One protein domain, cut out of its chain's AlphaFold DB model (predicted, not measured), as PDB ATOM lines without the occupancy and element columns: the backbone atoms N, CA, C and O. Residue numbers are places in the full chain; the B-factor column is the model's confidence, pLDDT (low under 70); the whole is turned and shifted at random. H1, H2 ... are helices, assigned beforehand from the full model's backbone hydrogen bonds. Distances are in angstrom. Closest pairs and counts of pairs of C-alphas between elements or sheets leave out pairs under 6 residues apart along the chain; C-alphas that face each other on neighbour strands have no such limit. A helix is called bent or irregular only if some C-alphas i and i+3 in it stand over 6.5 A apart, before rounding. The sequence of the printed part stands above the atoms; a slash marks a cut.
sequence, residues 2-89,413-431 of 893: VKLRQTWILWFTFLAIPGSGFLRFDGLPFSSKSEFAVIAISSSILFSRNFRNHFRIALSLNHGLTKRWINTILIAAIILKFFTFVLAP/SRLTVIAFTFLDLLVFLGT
ATOM      1  N   VAL A   2      -5.937   3.279  64.578       36.75
ATOM      2  CA  VAL A   2      -4.637   3.226  63.860       36.75
ATOM      3  C   VAL A   2      -4.755   2.816  62.379       36.75
ATOM      4  O   VAL A   2      -4.122   3.411  61.518       36.75
ATOM      5  N   LYS A   3      -5.639   1.865  62.044       50.12
ATOM      6  CA  LYS A   3      -5.739   1.306  60.683       50.12
ATOM      7  C   LYS A   3      -6.266   2.275  59.604       50.12
ATOM      8  O   LYS A   3      -5.912   2.069  58.453       50.12
ATOM      9  N   LEU A   4      -7.064   3.297  59.944       62.34
ATOM     10  CA  LEU A   4      -7.537   4.322  58.985       62.34
ATOM     11  C   LEU A   4      -6.460   5.382  58.706       62.34
ATOM     12  O   LEU A   4      -6.458   6.004  57.653       62.34
ATOM     13  N   ARG A   5      -5.548   5.590  59.667       74.31
ATOM     14  CA  ARG A   5      -4.499   6.614  59.581       74.31
ATOM     15  C   ARG A   5      -3.484   6.286  58.490       74.31
ATOM     16  O   ARG A   5      -3.083   7.184  57.776       74.31
ATOM     17  N   GLN A   6      -3.139   5.010  58.321       84.31
ATOM     18  CA  GLN A   6      -2.137   4.572  57.341       84.31
ATOM     19  C   GLN A   6      -2.487   4.962  55.900       84.31
ATOM     20  O   GLN A   6      -1.661   5.554  55.225       84.31
ATOM     21  N   THR A   7      -3.707   4.675  55.434       87.88
ATOM     22  CA  THR A   7      -4.115   4.983  54.050       87.88
ATOM     23  C   THR A   7      -4.111   6.486  53.781       87.88
ATOM     24  O   THR A   7      -3.668   6.917  52.727       87.88
ATOM     25  N   TRP A   8      -4.536   7.293  54.758       88.75
ATOM     26  CA  TRP A   8      -4.473   8.750  54.645       88.75
ATOM     27  C   TRP A   8      -3.043   9.281  54.661       88.75
ATOM     28  O   TRP A   8      -2.731  10.156  53.866       88.75
ATOM     29  N   ILE A   9      -2.170   8.738  55.515       91.31
ATOM     30  CA  ILE A   9      -0.744   9.088  55.510       91.31
ATOM     31  C   ILE A   9      -0.149   8.800  54.129       91.31
ATOM     32  O   ILE A   9       0.489   9.679  53.565       91.31
ATOM     33  N   LEU A  10      -0.422   7.625  53.551       94.38
ATOM     34  CA  LEU A  10       0.034   7.284  52.202       94.38
ATOM     35  C   LEU A  10      -0.549   8.224  51.138       94.38
ATOM     36  O   LEU A  10       0.193   8.680  50.283       94.38
ATOM     37  N   TRP A  11      -1.838   8.571  51.211       94.12
ATOM     38  CA  TRP A  11      -2.451   9.527  50.282       94.12
ATOM     39  C   TRP A  11      -1.780  10.903  50.334       94.12
ATOM     40  O   TRP A  11      -1.367  11.423  49.305       94.12
ATOM     41  N   PHE A  12      -1.611  11.482  51.525       94.31
ATOM     42  CA  PHE A  12      -0.942  12.779  51.658       94.31
ATOM     43  C   PHE A  12       0.549  12.705  51.311       94.31
ATOM     44  O   PHE A  12       1.077  13.662  50.758       94.31
ATOM     45  N   THR A  13       1.209  11.570  51.560       95.75
ATOM     46  CA  THR A  13       2.594  11.338  51.119       95.75
ATOM     47  C   THR A  13       2.677  11.289  49.596       95.75
ATOM     48  O   THR A  13       3.567  11.897  49.024       95.75
ATOM     49  N   PHE A  14       1.731  10.627  48.928       96.25
ATOM     50  CA  PHE A  14       1.656  10.589  47.468       96.25
ATOM     51  C   PHE A  14       1.459  11.982  46.858       96.25
ATOM     52  O   PHE A  14       2.094  12.314  45.858       96.25
ATOM     53  N   LEU A  15       0.629  12.814  47.491       95.31
ATOM     54  CA  LEU A  15       0.475  14.206  47.080       95.31
ATOM     55  C   LEU A  15       1.766  15.007  47.304       95.31
ATOM     56  O   LEU A  15       2.171  15.719  46.400       95.31
ATOM     57  N   ALA A  16       2.417  14.870  48.463       95.19
ATOM     58  CA  ALA A  16       3.537  15.721  48.872       95.19
ATOM     59  C   ALA A  16       4.915  15.307  48.323       95.19
ATOM     60  O   ALA A  16       5.798  16.152  48.203       95.19
ATOM     61  N   ILE A  17       5.141  14.023  48.032       95.00
ATOM     62  CA  ILE A  17       6.452  13.552  47.560       95.00
ATOM     63  C   ILE A  17       6.787  14.209  46.209       95.00
ATOM     64  O   ILE A  17       5.879  14.312  45.374       95.00
ATOM     65  N   PRO A  18       8.041  14.652  45.983       93.19
ATOM     66  CA  PRO A  18       8.431  15.240  44.711       93.19
ATOM     67  C   PRO A  18       8.284  14.229  43.571       93.19
ATOM     68  O   PRO A  18       8.590  13.043  43.705       93.19
ATOM     69  N   GLY A  19       7.786  14.733  42.456       92.69
ATOM     70  CA  GLY A  19       7.568  14.085  41.179       92.69
ATOM     71  C   GLY A  19       8.119  14.959  40.058       92.69
ATOM     72  O   GLY A  19       8.534  16.090  40.280       92.69
ATOM     73  N   SER A  20       8.155  14.409  38.850       92.19
ATOM     74  CA  SER A  20       8.571  15.150  37.654       92.19
ATOM     75  C   SER A  20       7.790  16.458  37.482       92.19
ATOM     76  O   SER A  20       6.567  16.441  37.609       92.19
ATOM     77  N   GLY A  21       8.462  17.545  37.089       88.50
ATOM     78  CA  GLY A  21       7.813  18.830  36.787       88.50
ATOM     79  C   GLY A  21       6.880  18.805  35.562       88.50
ATOM     80  O   GLY A  21       6.246  19.805  35.242       88.50
ATOM     81  N   PHE A  22       6.785  17.674  34.849       89.62
ATOM     82  CA  PHE A  22       5.756  17.439  33.825       89.62
ATOM     83  C   PHE A  22       4.421  16.947  34.399       89.62
ATOM     84  O   PHE A  22       3.431  16.888  33.669       89.62
ATOM     85  N   LEU A  23       4.395  16.522  35.665       91.31
ATOM     86  CA  LEU A  23       3.160  16.150  36.345       91.31
ATOM     87  C   LEU A  23       2.347  17.401  36.649       91.31
ATOM     88  O   LEU A  23       2.890  18.449  36.983       91.31
ATOM     89  N   ARG A  24       1.022  17.273  36.614       90.44
ATOM     90  CA  ARG A  24       0.151  18.333  37.129       90.44
ATOM     91  C   ARG A  24       0.198  18.438  38.656       90.44
ATOM     92  O   ARG A  24      -0.142  19.486  39.200       90.44
ATOM     93  N   PHE A  25       0.510  17.325  39.316       91.81
ATOM     94  CA  PHE A  25       0.658  17.213  40.764       91.81
ATOM     95  C   PHE A  25       2.090  16.787  41.084       91.81
ATOM     96  O   PHE A  25       2.346  15.617  41.397       91.81
ATOM     97  N   ASP A  26       3.032  17.711  40.948       91.12
ATOM     98  CA  ASP A  26       4.464  17.422  41.019       91.12
ATOM     99  C   ASP A  26       4.969  17.320  42.463       91.12
ATOM    100  O   ASP A  26       5.923  16.597  42.713       91.12
ATOM    101  N   GLY A  27       4.256  17.848  43.457       92.38
ATOM    102  CA  GLY A  27       4.566  17.599  44.863       92.38
ATOM    103  C   GLY A  27       4.546  18.855  45.708       92.38
ATOM    104  O   GLY A  27       3.627  19.659  45.615       92.38
ATOM    105  N   LEU A  28       5.511  18.960  46.621       93.50
ATOM    106  CA  LEU A  28       5.732  20.192  47.366       93.50
ATOM    107  C   LEU A  28       6.626  21.152  46.562       93.50
ATOM    108  O   LEU A  28       7.680  20.715  46.090       93.50
ATOM    109  N   PRO A  29       6.267  22.446  46.496       94.62
ATOM    110  CA  PRO A  29       5.086  23.062  47.116       94.62
ATOM    111  C   PRO A  29       3.779  22.818  46.336       94.62
ATOM    112  O   PRO A  29       3.776  22.748  45.118       94.62
ATOM    113  N   PHE A  30       2.634  22.831  47.028       93.94
ATOM    114  CA  PHE A  30       1.298  22.866  46.414       93.94
ATOM    115  C   PHE A  30       0.965  24.272  45.885       93.94
ATOM    116  O   PHE A  30       0.001  24.906  46.338       93.94
ATOM    117  N   SER A  31       1.792  24.797  44.982       88.94
ATOM    118  CA  SER A  31       1.707  26.183  44.522       88.94
ATOM    119  C   SER A  31       0.698  26.378  43.389       88.94
ATOM    120  O   SER A  31       0.231  27.502  43.182       88.94
ATOM    121  N   SER A  32       0.259  25.316  42.696       90.06
ATOM    122  CA  SER A  32      -0.790  25.426  41.677       90.06
ATOM    123  C   SER A  32      -2.210  25.437  42.266       90.06
ATOM    124  O   SER A  32      -2.528  24.810  43.281       90.06
ATOM    125  N   LYS A  33      -3.139  26.098  41.561       90.88
ATOM    126  CA  LYS A  33      -4.571  26.121  41.929       90.88
ATOM    127  C   LYS A  33      -5.178  24.716  42.015       90.88
ATOM    128  O   LYS A  33      -6.040  24.472  42.861       90.88
ATOM    129  N   SER A  34      -4.759  23.797  41.140       90.50
ATOM    130  CA  SER A  34      -5.256  22.414  41.149       90.50
ATOM    131  C   SER A  34      -4.757  21.623  42.348       90.50
ATOM    132  O   SER A  34      -5.561  20.941  42.982       90.50
ATOM    133  N   GLU A  35      -3.475  21.725  42.687       92.19
ATOM    134  CA  GLU A  35      -2.906  21.055  43.861       92.19
ATOM    135  C   GLU A  35      -3.558  21.548  45.145       92.19
ATOM    136  O   GLU A  35      -4.010  20.742  45.965       92.19
ATOM    137  N   PHE A  36      -3.720  22.869  45.265       92.62
ATOM    138  CA  PHE A  36      -4.426  23.463  46.390       92.62
ATOM    139  C   PHE A  36      -5.876  22.951  46.504       92.62
ATOM    140  O   PHE A  36      -6.351  22.620  47.595       92.62
ATOM    141  N   ALA A  37      -6.601  22.828  45.389       90.31
ATOM    142  CA  ALA A  37      -7.958  22.287  45.406       90.31
ATOM    143  C   ALA A  37      -7.990  20.822  45.888       90.31
ATOM    144  O   ALA A  37      -8.824  20.463  46.725       90.31
ATOM    145  N   VAL A  38      -7.061  19.985  45.413       91.75
ATOM    146  CA  VAL A  38      -6.950  18.575  45.821       91.75
ATOM    147  C   VAL A  38      -6.665  18.448  47.315       91.75
ATOM    148  O   VAL A  38      -7.337  17.664  48.003       91.75
ATOM    149  N   ILE A  39      -5.716  19.224  47.847       92.62
ATOM    150  CA  ILE A  39      -5.372  19.173  49.271       92.62
ATOM    151  C   ILE A  39      -6.512  19.719  50.140       92.62
ATOM    152  O   ILE A  39      -6.819  19.127  51.180       92.62
ATOM    153  N   ALA A  40      -7.208  20.774  49.703       88.81
ATOM    154  CA  ALA A  40      -8.343  21.350  50.420       88.81
ATOM    155  C   ALA A  40      -9.528  20.372  50.505       88.81
ATOM    156  O   ALA A  40     -10.097  20.172  51.587       88.81
ATOM    157  N   ILE A  41      -9.870  19.705  49.395       87.12
ATOM    158  CA  ILE A  41     -10.916  18.671  49.353       87.12
ATOM    159  C   ILE A  41     -10.524  17.492  50.251       87.12
ATOM    160  O   ILE A  41     -11.291  17.103  51.138       87.12
ATOM    161  N   SER A  42      -9.309  16.964  50.076       89.44
ATOM    162  CA  SER A  42      -8.790  15.827  50.851       89.44
ATOM    163  C   SER A  42      -8.790  16.113  52.359       89.44
ATOM    164  O   SER A  42      -9.241  15.293  53.161       89.44
ATOM    165  N   SER A  43      -8.357  17.312  52.754       86.69
ATOM    166  CA  SER A  43      -8.322  17.746  54.154       86.69
ATOM    167  C   SER A  43      -9.725  17.905  54.738       86.69
ATOM    168  O   SER A  43     -10.010  17.387  55.821       86.69
ATOM    169  N   SER A  44     -10.645  18.541  54.005       81.94
ATOM    170  CA  SER A  44     -12.042  18.722  54.433       81.94
ATOM    171  C   SER A  44     -12.710  17.386  54.775       81.94
ATOM    172  O   SER A  44     -13.440  17.250  55.762       81.94
ATOM    173  N   ILE A  45     -12.400  16.361  53.989       79.12
ATOM    174  CA  ILE A  45     -12.916  15.007  54.156       79.12
ATOM    175  C   ILE A  45     -12.297  14.305  55.366       79.12
ATOM    176  O   ILE A  45     -13.027  13.691  56.153       79.12
ATOM    177  N   LEU A  46     -10.983  14.441  55.575       81.88
ATOM    178  CA  LEU A  46     -10.283  13.888  56.738       81.88
ATOM    179  C   LEU A  46     -10.900  14.370  58.064       81.88
ATOM    180  O   LEU A  46     -11.006  13.607  59.037       81.88
ATOM    181  N   PHE A  47     -11.351  15.626  58.109       75.88
ATOM    182  CA  PHE A  47     -11.988  16.209  59.291       75.88
ATOM    183  C   PHE A  47     -13.473  15.834  59.448       75.88
ATOM    184  O   PHE A  47     -14.036  15.984  60.540       75.88
ATOM    185  N   SER A  48     -14.108  15.250  58.429       74.88
ATOM    186  CA  SER A  48     -15.501  14.801  58.486       74.88
ATOM    187  C   SER A  48     -15.657  13.472  59.238       74.88
ATOM    188  O   SER A  48     -15.185  12.412  58.823       74.88
ATOM    189  N   ARG A  49     -16.385  13.484  60.367       73.31
ATOM    190  CA  ARG A  49     -16.664  12.264  61.155       73.31
ATOM    191  C   ARG A  49     -17.477  11.237  60.363       73.31
ATOM    192  O   ARG A  49     -17.163  10.051  60.434       73.31
ATOM    193  N   ASN A  50     -18.486  11.691  59.620       70.94
ATOM    194  CA  ASN A  50     -19.355  10.813  58.836       70.94
ATOM    195  C   ASN A  50     -18.555  10.099  57.752       70.94
ATOM    196  O   ASN A  50     -18.652   8.878  57.648       70.94
ATOM    197  N   PHE A  51     -17.700  10.826  57.028       71.94
ATOM    198  CA  PHE A  51     -16.802  10.221  56.051       71.94
ATOM    199  C   PHE A  51     -15.906   9.171  56.701       71.94
ATOM    200  O   PHE A  51     -15.893   8.026  56.269       71.94
ATOM    201  N   ARG A  52     -15.191   9.530  57.778       76.12
ATOM    202  CA  ARG A  52     -14.249   8.606  58.428       76.12
ATOM    203  C   ARG A  52     -14.904   7.294  58.845       76.12
ATOM    204  O   ARG A  52     -14.249   6.260  58.796       76.12
ATOM    205  N   ASN A  53     -16.174   7.332  59.245       76.00
ATOM    206  CA  ASN A  53     -16.928   6.130  59.579       76.00
ATOM    207  C   ASN A  53     -17.266   5.298  58.331       76.00
ATOM    208  O   ASN A  53     -16.961   4.109  58.322       76.00
ATOM    209  N   HIS A  54     -17.813   5.907  57.273       75.00
ATOM    210  CA  HIS A  54     -18.152   5.196  56.029       75.00
ATOM    211  C   HIS A  54     -16.908   4.643  55.328       75.00
ATOM    212  O   HIS A  54     -16.875   3.477  54.956       75.00
ATOM    213  N   PHE A  55     -15.850   5.444  55.229       76.06
ATOM    214  CA  PHE A  55     -14.577   5.036  54.646       76.06
ATOM    215  C   PHE A  55     -13.922   3.908  55.447       76.06
ATOM    216  O   PHE A  55     -13.374   2.972  54.875       76.06
ATOM    217  N   ARG A  56     -14.031   3.940  56.785       77.12
ATOM    218  CA  ARG A  56     -13.570   2.833  57.630       77.12
ATOM    219  C   ARG A  56     -14.332   1.546  57.338       77.12
ATOM    220  O   ARG A  56     -13.685   0.508  57.272       77.12
ATOM    221  N   ILE A  57     -15.656   1.624  57.200       78.06
ATOM    222  CA  ILE A  57     -16.502   0.469  56.881       78.06
ATOM    223  C   ILE A  57     -16.100  -0.084  55.513       78.06
ATOM    224  O   ILE A  57     -15.728  -1.252  55.436       78.06
ATOM    225  N   ALA A  58     -16.043   0.769  54.487       75.62
ATOM    226  CA  ALA A  58     -15.664   0.399  53.125       75.62
ATOM    227  C   ALA A  58     -14.281  -0.273  53.053       75.62
ATOM    228  O   ALA A  58     -14.134  -1.331  52.452       75.62
ATOM    229  N   LEU A  59     -13.275   0.282  53.738       75.94
ATOM    230  CA  LEU A  59     -11.932  -0.307  53.805       75.94
ATOM    231  C   LEU A  59     -11.860  -1.603  54.625       75.94
ATOM    232  O   LEU A  59     -10.882  -2.341  54.509       75.94
ATOM    233  N   SER A  60     -12.840  -1.861  55.494       75.88
ATOM    234  CA  SER A  60     -12.916  -3.086  56.297       75.88
ATOM    235  C   SER A  60     -13.734  -4.208  55.656       75.88
ATOM    236  O   SER A  60     -13.725  -5.315  56.190       75.88
ATOM    237  N   LEU A  61     -14.394  -3.947  54.522       73.44
ATOM    238  CA  LEU A  61     -15.059  -4.982  53.728       73.44
ATOM    239  C   LEU A  61     -14.039  -6.034  53.250       73.44
ATOM    240  O   LEU A  61     -12.842  -5.750  53.130       73.44
ATOM    241  N   ASN A  62     -14.507  -7.262  53.008       74.69
ATOM    242  CA  ASN A  62     -13.705  -8.396  52.523       74.69
ATOM    243  C   ASN A  62     -12.437  -8.656  53.359       74.69
ATOM    244  O   ASN A  62     -11.325  -8.700  52.832       74.69
ATOM    245  N   HIS A  63     -12.585  -8.745  54.685       76.50
ATOM    246  CA  HIS A  63     -11.480  -8.960  55.635       76.50
ATOM    247  C   HIS A  63     -10.313  -7.949  55.516       76.50
ATOM    248  O   HIS A  63      -9.196  -8.208  55.966       76.50
ATOM    249  N   GLY A  64     -10.558  -6.761  54.943       78.62
ATOM    250  CA  GLY A  64      -9.547  -5.719  54.753       78.62
ATOM    251  C   GLY A  64      -8.624  -5.923  53.546       78.62
ATOM    252  O   GLY A  64      -7.614  -5.219  53.449       78.62
ATOM    253  N   LEU A  65      -8.952  -6.838  52.626       84.25
ATOM    254  CA  LEU A  65      -8.226  -7.024  51.362       84.25
ATOM    255  C   LEU A  65      -8.205  -5.740  50.525       84.25
ATOM    256  O   LEU A  65      -7.140  -5.329  50.070       84.25
ATOM    257  N   THR A  66      -9.342  -5.046  50.410       82.94
ATOM    258  CA  THR A  66      -9.459  -3.767  49.685       82.94
ATOM    259  C   THR A  66      -8.470  -2.727  50.203       82.94
ATOM    260  O   THR A  66      -7.791  -2.055  49.431       82.94
ATOM    261  N   LYS A  67      -8.324  -2.627  51.530       84.62
ATOM    262  CA  LYS A  67      -7.352  -1.722  52.145       84.62
ATOM    263  C   LYS A  67      -5.917  -2.097  51.777       84.62
ATOM    264  O   LYS A  67      -5.122  -1.201  51.503       84.62
ATOM    265  N   ARG A  68      -5.569  -3.389  51.833       88.19
ATOM    266  CA  ARG A  68      -4.218  -3.852  51.485       88.19
ATOM    267  C   ARG A  68      -3.882  -3.456  50.051       88.19
ATOM    268  O   ARG A  68      -2.865  -2.811  49.856       88.19
ATOM    269  N   TRP A  69      -4.784  -3.716  49.105       89.81
ATOM    270  CA  TRP A  69      -4.615  -3.323  47.706       89.81
ATOM    271  C   TRP A  69      -4.444  -1.815  47.515       89.81
ATOM    272  O   TRP A  69      -3.471  -1.402  46.893       89.81
ATOM    273  N   ILE A  70      -5.320  -0.989  48.101       89.44
ATOM    274  CA  ILE A  70      -5.203   0.477  48.009       89.44
ATOM    275  C   ILE A  70      -3.854   0.953  48.557       89.44
ATOM    276  O   ILE A  70      -3.182   1.764  47.930       89.44
ATOM    277  N   ASN A  71      -3.436   0.437  49.715       92.56
ATOM    278  CA  ASN A  71      -2.155   0.812  50.304       92.56
ATOM    279  C   ASN A  71      -0.970   0.376  49.429       92.56
ATOM    280  O   ASN A  71      -0.040   1.158  49.270       92.56
ATOM    281  N   THR A  72      -1.000  -0.831  48.855       94.31
ATOM    282  CA  THR A  72       0.049  -1.315  47.945       94.31
ATOM    283  C   THR A  72       0.138  -0.447  46.692       94.31
ATOM    284  O   THR A  72       1.235  -0.046  46.317       94.31
ATOM    285  N   ILE A  73      -1.003  -0.092  46.089       94.00
ATOM    286  CA  ILE A  73      -1.057   0.805  44.926       94.00
ATOM    287  C   ILE A  73      -0.482   2.177  45.282       94.00
ATOM    288  O   ILE A  73       0.334   2.699  44.531       94.00
ATOM    289  N   LEU A  74      -0.854   2.748  46.433       95.12
ATOM    290  CA  LEU A  74      -0.316   4.038  46.872       95.12
ATOM    291  C   LEU A  74       1.196   3.981  47.112       95.12
ATOM    292  O   LEU A  74       1.896   4.893  46.697       95.12
ATOM    293  N   ILE A  75       1.715   2.919  47.735       96.56
ATOM    294  CA  ILE A  75       3.164   2.747  47.933       96.56
ATOM    295  C   ILE A  75       3.883   2.659  46.582       96.56
ATOM    296  O   ILE A  75       4.869   3.361  46.373       96.56
ATOM    297  N   ALA A  76       3.368   1.855  45.648       96.19
ATOM    298  CA  ALA A  76       3.931   1.751  44.305       96.19
ATOM    299  C   ALA A  76       3.882   3.095  43.557       96.19
ATOM    300  O   ALA A  76       4.861   3.474  42.921       96.19
ATOM    301  N   ALA A  77       2.783   3.847  43.678       95.81
ATOM    302  CA  ALA A  77       2.626   5.164  43.066       95.81
ATOM    303  C   ALA A  77       3.565   6.217  43.678       95.81
ATOM    304  O   ALA A  77       4.116   7.024  42.940       95.81
ATOM    305  N   ILE A  78       3.791   6.189  44.998       97.12
ATOM    306  CA  ILE A  78       4.771   7.043  45.692       97.12
ATOM    307  C   ILE A  78       6.176   6.780  45.148       97.12
ATOM    308  O   ILE A  78       6.875   7.717  44.775       97.12
ATOM    309  N   ILE A  79       6.570   5.506  45.074       96.19
ATOM    310  CA  ILE A  79       7.880   5.102  44.559       96.19
ATOM    311  C   ILE A  79       8.022   5.530  43.094       96.19
ATOM    312  O   ILE A  79       9.012   6.162  42.737       96.19
ATOM    313  N   LEU A  80       7.018   5.249  42.258       95.00
ATOM    314  CA  LEU A  80       7.021   5.636  40.847       95.00
ATOM    315  C   LEU A  80       7.112   7.156  40.672       95.00
ATOM    316  O   LEU A  80       7.914   7.612  39.865       95.00
ATOM    317  N   LYS A  81       6.336   7.938  41.433       95.62
ATOM    318  CA  LYS A  81       6.384   9.407  41.402       95.62
ATOM    319  C   LYS A  81       7.771   9.923  41.786       95.62
ATOM    320  O   LYS A  81       8.324  10.755  41.082       95.62
ATOM    321  N   PHE A  82       8.383   9.373  42.829       94.56
ATOM    322  CA  PHE A  82       9.749   9.745  43.185       94.56
ATOM    323  C   PHE A  82      10.757   9.410  42.073       94.56
ATOM    324  O   PHE A  82      11.610  10.227  41.738       94.56
ATOM    325  N   PHE A  83      10.634   8.244  41.428       93.50
ATOM    326  CA  PHE A  83      11.480   7.904  40.281       93.50
ATOM    327  C   PHE A  83      11.281   8.850  39.092       93.50
ATOM    328  O   PHE A  83      12.255   9.158  38.407       93.50
ATOM    329  N   THR A  84      10.061   9.344  38.840       92.50
ATOM    330  CA  THR A  84       9.862  10.333  37.770       92.50
ATOM    331  C   THR A  84      10.579  11.644  38.063       92.50
ATOM    332  O   THR A  84      11.137  12.218  37.134       92.50
ATOM    333  N   PHE A  85      10.632  12.079  39.327       91.38
ATOM    334  CA  PHE A  85      11.421  13.246  39.733       91.38
ATOM    335  C   PHE A  85      12.913  13.056  39.456       91.38
ATOM    336  O   PHE A  85      13.533  13.921  38.855       91.38
ATOM    337  N   VAL A  86      13.481  11.905  39.830       88.69
ATOM    338  CA  VAL A  86      14.910  11.619  39.606       88.69
ATOM    339  C   VAL A  86      15.267  11.612  38.114       88.69
ATOM    340  O   VAL A  86      16.354  12.037  37.739       88.69
ATOM    341  N   LEU A  87      14.361  11.139  37.252       86.75
ATOM    342  CA  LEU A  87      14.601  11.044  35.808       86.75
ATOM    343  C   LEU A  87      14.344  12.353  35.048       86.75
ATOM    344  O   LEU A  87      15.003  12.619  34.046       86.75
ATOM    345  N   ALA A  88      13.346  13.130  35.470       86.50
ATOM    346  CA  ALA A  88      12.910  14.348  34.794       86.50
ATOM    347  C   ALA A  88      12.431  15.391  35.822       86.50
ATOM    348  O   ALA A  88      11.230  15.641  35.925       86.50
ATOM    349  N   PRO A  89      13.346  15.997  36.598       86.25
ATOM    350  CA  PRO A  89      12.971  16.915  37.675       86.25
ATOM    351  C   PRO A  89      12.379  18.233  37.157       86.25
ATOM    352  O   PRO A  89      11.576  18.852  37.846       86.25
ATOM    353  N   SER A 413       9.335  10.420  26.018       87.88
ATOM    354  CA  SER A 413       9.052   9.080  25.487       87.88
ATOM    355  C   SER A 413       7.589   8.679  25.739       87.88
ATOM    356  O   SER A 413       6.955   9.146  26.691       87.88
ATOM    357  N   ARG A 414       7.043   7.757  24.935       88.31
ATOM    358  CA  ARG A 414       5.669   7.261  25.149       88.31
ATOM    359  C   ARG A 414       5.485   6.665  26.548       88.31
ATOM    360  O   ARG A 414       4.473   6.936  27.184       88.31
ATOM    361  N   LEU A 415       6.470   5.909  27.038       87.44
ATOM    362  CA  LEU A 415       6.414   5.273  28.355       87.44
ATOM    363  C   LEU A 415       6.340   6.313  29.486       87.44
ATOM    364  O   LEU A 415       5.509   6.192  30.380       87.44
ATOM    365  N   THR A 416       7.158   7.367  29.409       86.88
ATOM    366  CA  THR A 416       7.149   8.460  30.398       86.88
ATOM    367  C   THR A 416       5.834   9.231  30.388       86.88
ATOM    368  O   THR A 416       5.289   9.512  31.449       86.88
ATOM    369  N   VAL A 417       5.266   9.502  29.207       88.19
ATOM    370  CA  VAL A 417       3.963  10.179  29.095       88.19
ATOM    371  C   VAL A 417       2.842   9.326  29.693       88.19
ATOM    372  O   VAL A 417       1.994   9.848  30.418       88.19
ATOM    373  N   ILE A 418       2.850   8.012  29.441       90.19
ATOM    374  CA  ILE A 418       1.906   7.067  30.059       90.19
ATOM    375  C   ILE A 418       2.050   7.077  31.585       90.19
ATOM    376  O   ILE A 418       1.039   7.163  32.279       90.19
ATOM    377  N   ALA A 419       3.278   7.040  32.115       90.88
ATOM    378  CA  ALA A 419       3.523   7.089  33.555       90.88
ATOM    379  C   ALA A 419       3.008   8.392  34.187       90.88
ATOM    380  O   ALA A 419       2.315   8.338  35.203       90.88
ATOM    381  N   PHE A 420       3.278   9.550  33.573       92.25
ATOM    382  CA  PHE A 420       2.794  10.845  34.066       92.25
ATOM    383  C   PHE A 420       1.265  10.906  34.072       92.25
ATOM    384  O   PHE A 420       0.651  11.215  35.091       92.25
ATOM    385  N   THR A 421       0.650  10.500  32.960       91.94
ATOM    386  CA  THR A 421      -0.810  10.493  32.801       91.94
ATOM    387  C   THR A 421      -1.467   9.554  33.811       91.94
ATOM    388  O   THR A 421      -2.498   9.890  34.386       91.94
ATOM    389  N   PHE A 422      -0.872   8.385  34.061       93.94
ATOM    390  CA  PHE A 422      -1.355   7.432  35.055       93.94
ATOM    391  C   PHE A 422      -1.312   8.003  36.480       93.94
ATOM    392  O   PHE A 422      -2.295   7.882  37.210       93.94
ATOM    393  N   LEU A 423      -0.209   8.650  36.873       94.75
ATOM    394  CA  LEU A 423      -0.075   9.276  38.192       94.75
ATOM    395  C   LEU A 423      -1.087  10.413  38.388       94.75
ATOM    396  O   LEU A 423      -1.790  10.430  39.402       94.75
ATOM    397  N   ASP A 424      -1.231  11.304  37.405       93.06
ATOM    398  CA  ASP A 424      -2.225  12.382  37.456       93.06
ATOM    399  C   ASP A 424      -3.654  11.820  37.496       93.06
ATOM    400  O   ASP A 424      -4.483  12.272  38.290       93.06
ATOM    401  N   LEU A 425      -3.949  10.778  36.708       93.88
ATOM    402  CA  LEU A 425      -5.246  10.100  36.714       93.88
ATOM    403  C   LEU A 425      -5.565   9.481  38.081       93.88
ATOM    404  O   LEU A 425      -6.709   9.560  38.524       93.88
ATOM    405  N   LEU A 426      -4.579   8.903  38.778       93.56
ATOM    406  CA  LEU A 426      -4.761   8.404  40.144       93.56
ATOM    407  C   LEU A 426      -5.133   9.530  41.113       93.56
ATOM    408  O   LEU A 426      -6.044   9.353  41.930       93.56
ATOM    409  N   VAL A 427      -4.474  10.692  41.015       92.12
ATOM    410  CA  VAL A 427      -4.824  11.866  41.829       92.12
ATOM    411  C   VAL A 427      -6.241  12.335  41.510       92.12
ATOM    412  O   VAL A 427      -7.038  12.551  42.429       92.12
ATOM    413  N   PHE A 428      -6.594  12.440  40.228       92.06
ATOM    414  CA  PHE A 428      -7.936  12.833  39.801       92.06
ATOM    415  C   PHE A 428      -9.005  11.856  40.280       92.06
ATOM    416  O   PHE A 428     -10.004  12.296  40.839       92.06
ATOM    417  N   LEU A 429      -8.795  10.547  40.132       90.88
ATOM    418  CA  LEU A 429      -9.742   9.523  40.570       90.88
ATOM    419  C   LEU A 429      -9.917   9.538  42.094       90.88
ATOM    420  O   LEU A 429     -11.047   9.515  42.588       90.88
ATOM    421  N   GLY A 430      -8.814   9.626  42.845       86.88
ATOM    422  CA  GLY A 430      -8.851   9.734  44.303       86.88
ATOM    423  C   GLY A 430      -9.568  11.003  44.766       86.88
ATOM    424  O   GLY A 430     -10.406  10.953  45.667       86.88
ATOM    425  N   THR A 431      -9.317  12.130  44.096       87.31
ATOM    426  CA  THR A 431      -9.981  13.412  44.370       87.31
ATOM    427  C   THR A 431     -11.454  13.385  43.990       87.31
ATOM    428  O   THR A 431     -12.282  13.881  44.747       87.31
TER     429      THR A 431
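AT A GLANCE: This is residues 2 to 89 and 413 to 431 of the 893 residues of an uncharacterized protein of Actinobacteria bacterium (UniProt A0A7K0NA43). H2, H3 and H4 make a U, with H2 and H4 as arms and H3 across its base; H1 lies beside the long arm H4 on one side of the U, and H5 crosses on the other side. A long loop, residues 17 to 32, turns back from the end of H1 far from H3. You read 107 residues with five named helices, H1 to H5 in order, and no named strand; the class is all helix. The whole is compact, with a radius of gyration of the C-alphas of 14.4 A, and spans 41 by 28 by 20 A.

IN THESE COORDINATES: Find C-alpha 2 at (-4.637, 3.226, 63.860); from there H1 runs through residues 2 to 16, 21.2 A. H1 is neither bent nor irregular, but only just: C-alphas 4 and 7 are 6.0 A apart. H2 is residues 33 to 47, 21.3 A long, and H3 is residues 49 to 60, 16.5 A. At (-13.705, -8.396, 52.523) C-alpha 62 begins H4, the longest helix, residues 62 to 87, 38.2 A; it is irregular, with C-alphas 63 and 66 8.2 A apart. Past the cut, H5 runs 25.5 A through residues 414 to 431 and ends at C-alpha 431, (-9.981, 13.412, 44.370).

HOW THE PARTS SIT: Start from H1: it touches H4, the hub, at a shallow tilt of 23 degrees, the same way; the closest C-alphas, of Phe 14 and Ile 78, are 5.0 A apart. H1 and H2 are close but not clearly touching, with Leu 15 and Ile 39 closest by C-alphas at 8.0 A. H3 touches H4 only at the corner, about perpendicular at 81 degrees, C-alphas of Leu 59 and Lys 67 closest at 5.1 A. H4 and H5 only just touch, with 3 pairs of C-alphas within 8 A; the closest, Ala 77 and Leu 423, are 6.9 A apart, at a steep tilt of 46 degrees, opposite ways. H2 and H4 are apart. In H2, H3 and H5 every O i to N i+4 pair is within hydrogen-bond range; in H1 it is 8 of 11 and in H4 20 of 22.

THE WHOLE: The C-alphas farthest apart, of Arg 49 and Ser 413, are 44.1 A apart. Residues 90 to 412 are not printed, and C-alphas 89 and 413 are 15.0 A apart across this cut. The link from H1 to H2 is long, 16 residues; those from H2 to H3 and from H3 to H4 are tight. The mean pLDDT of the printed part is 87.0, and residues 2 to 4 are under 70.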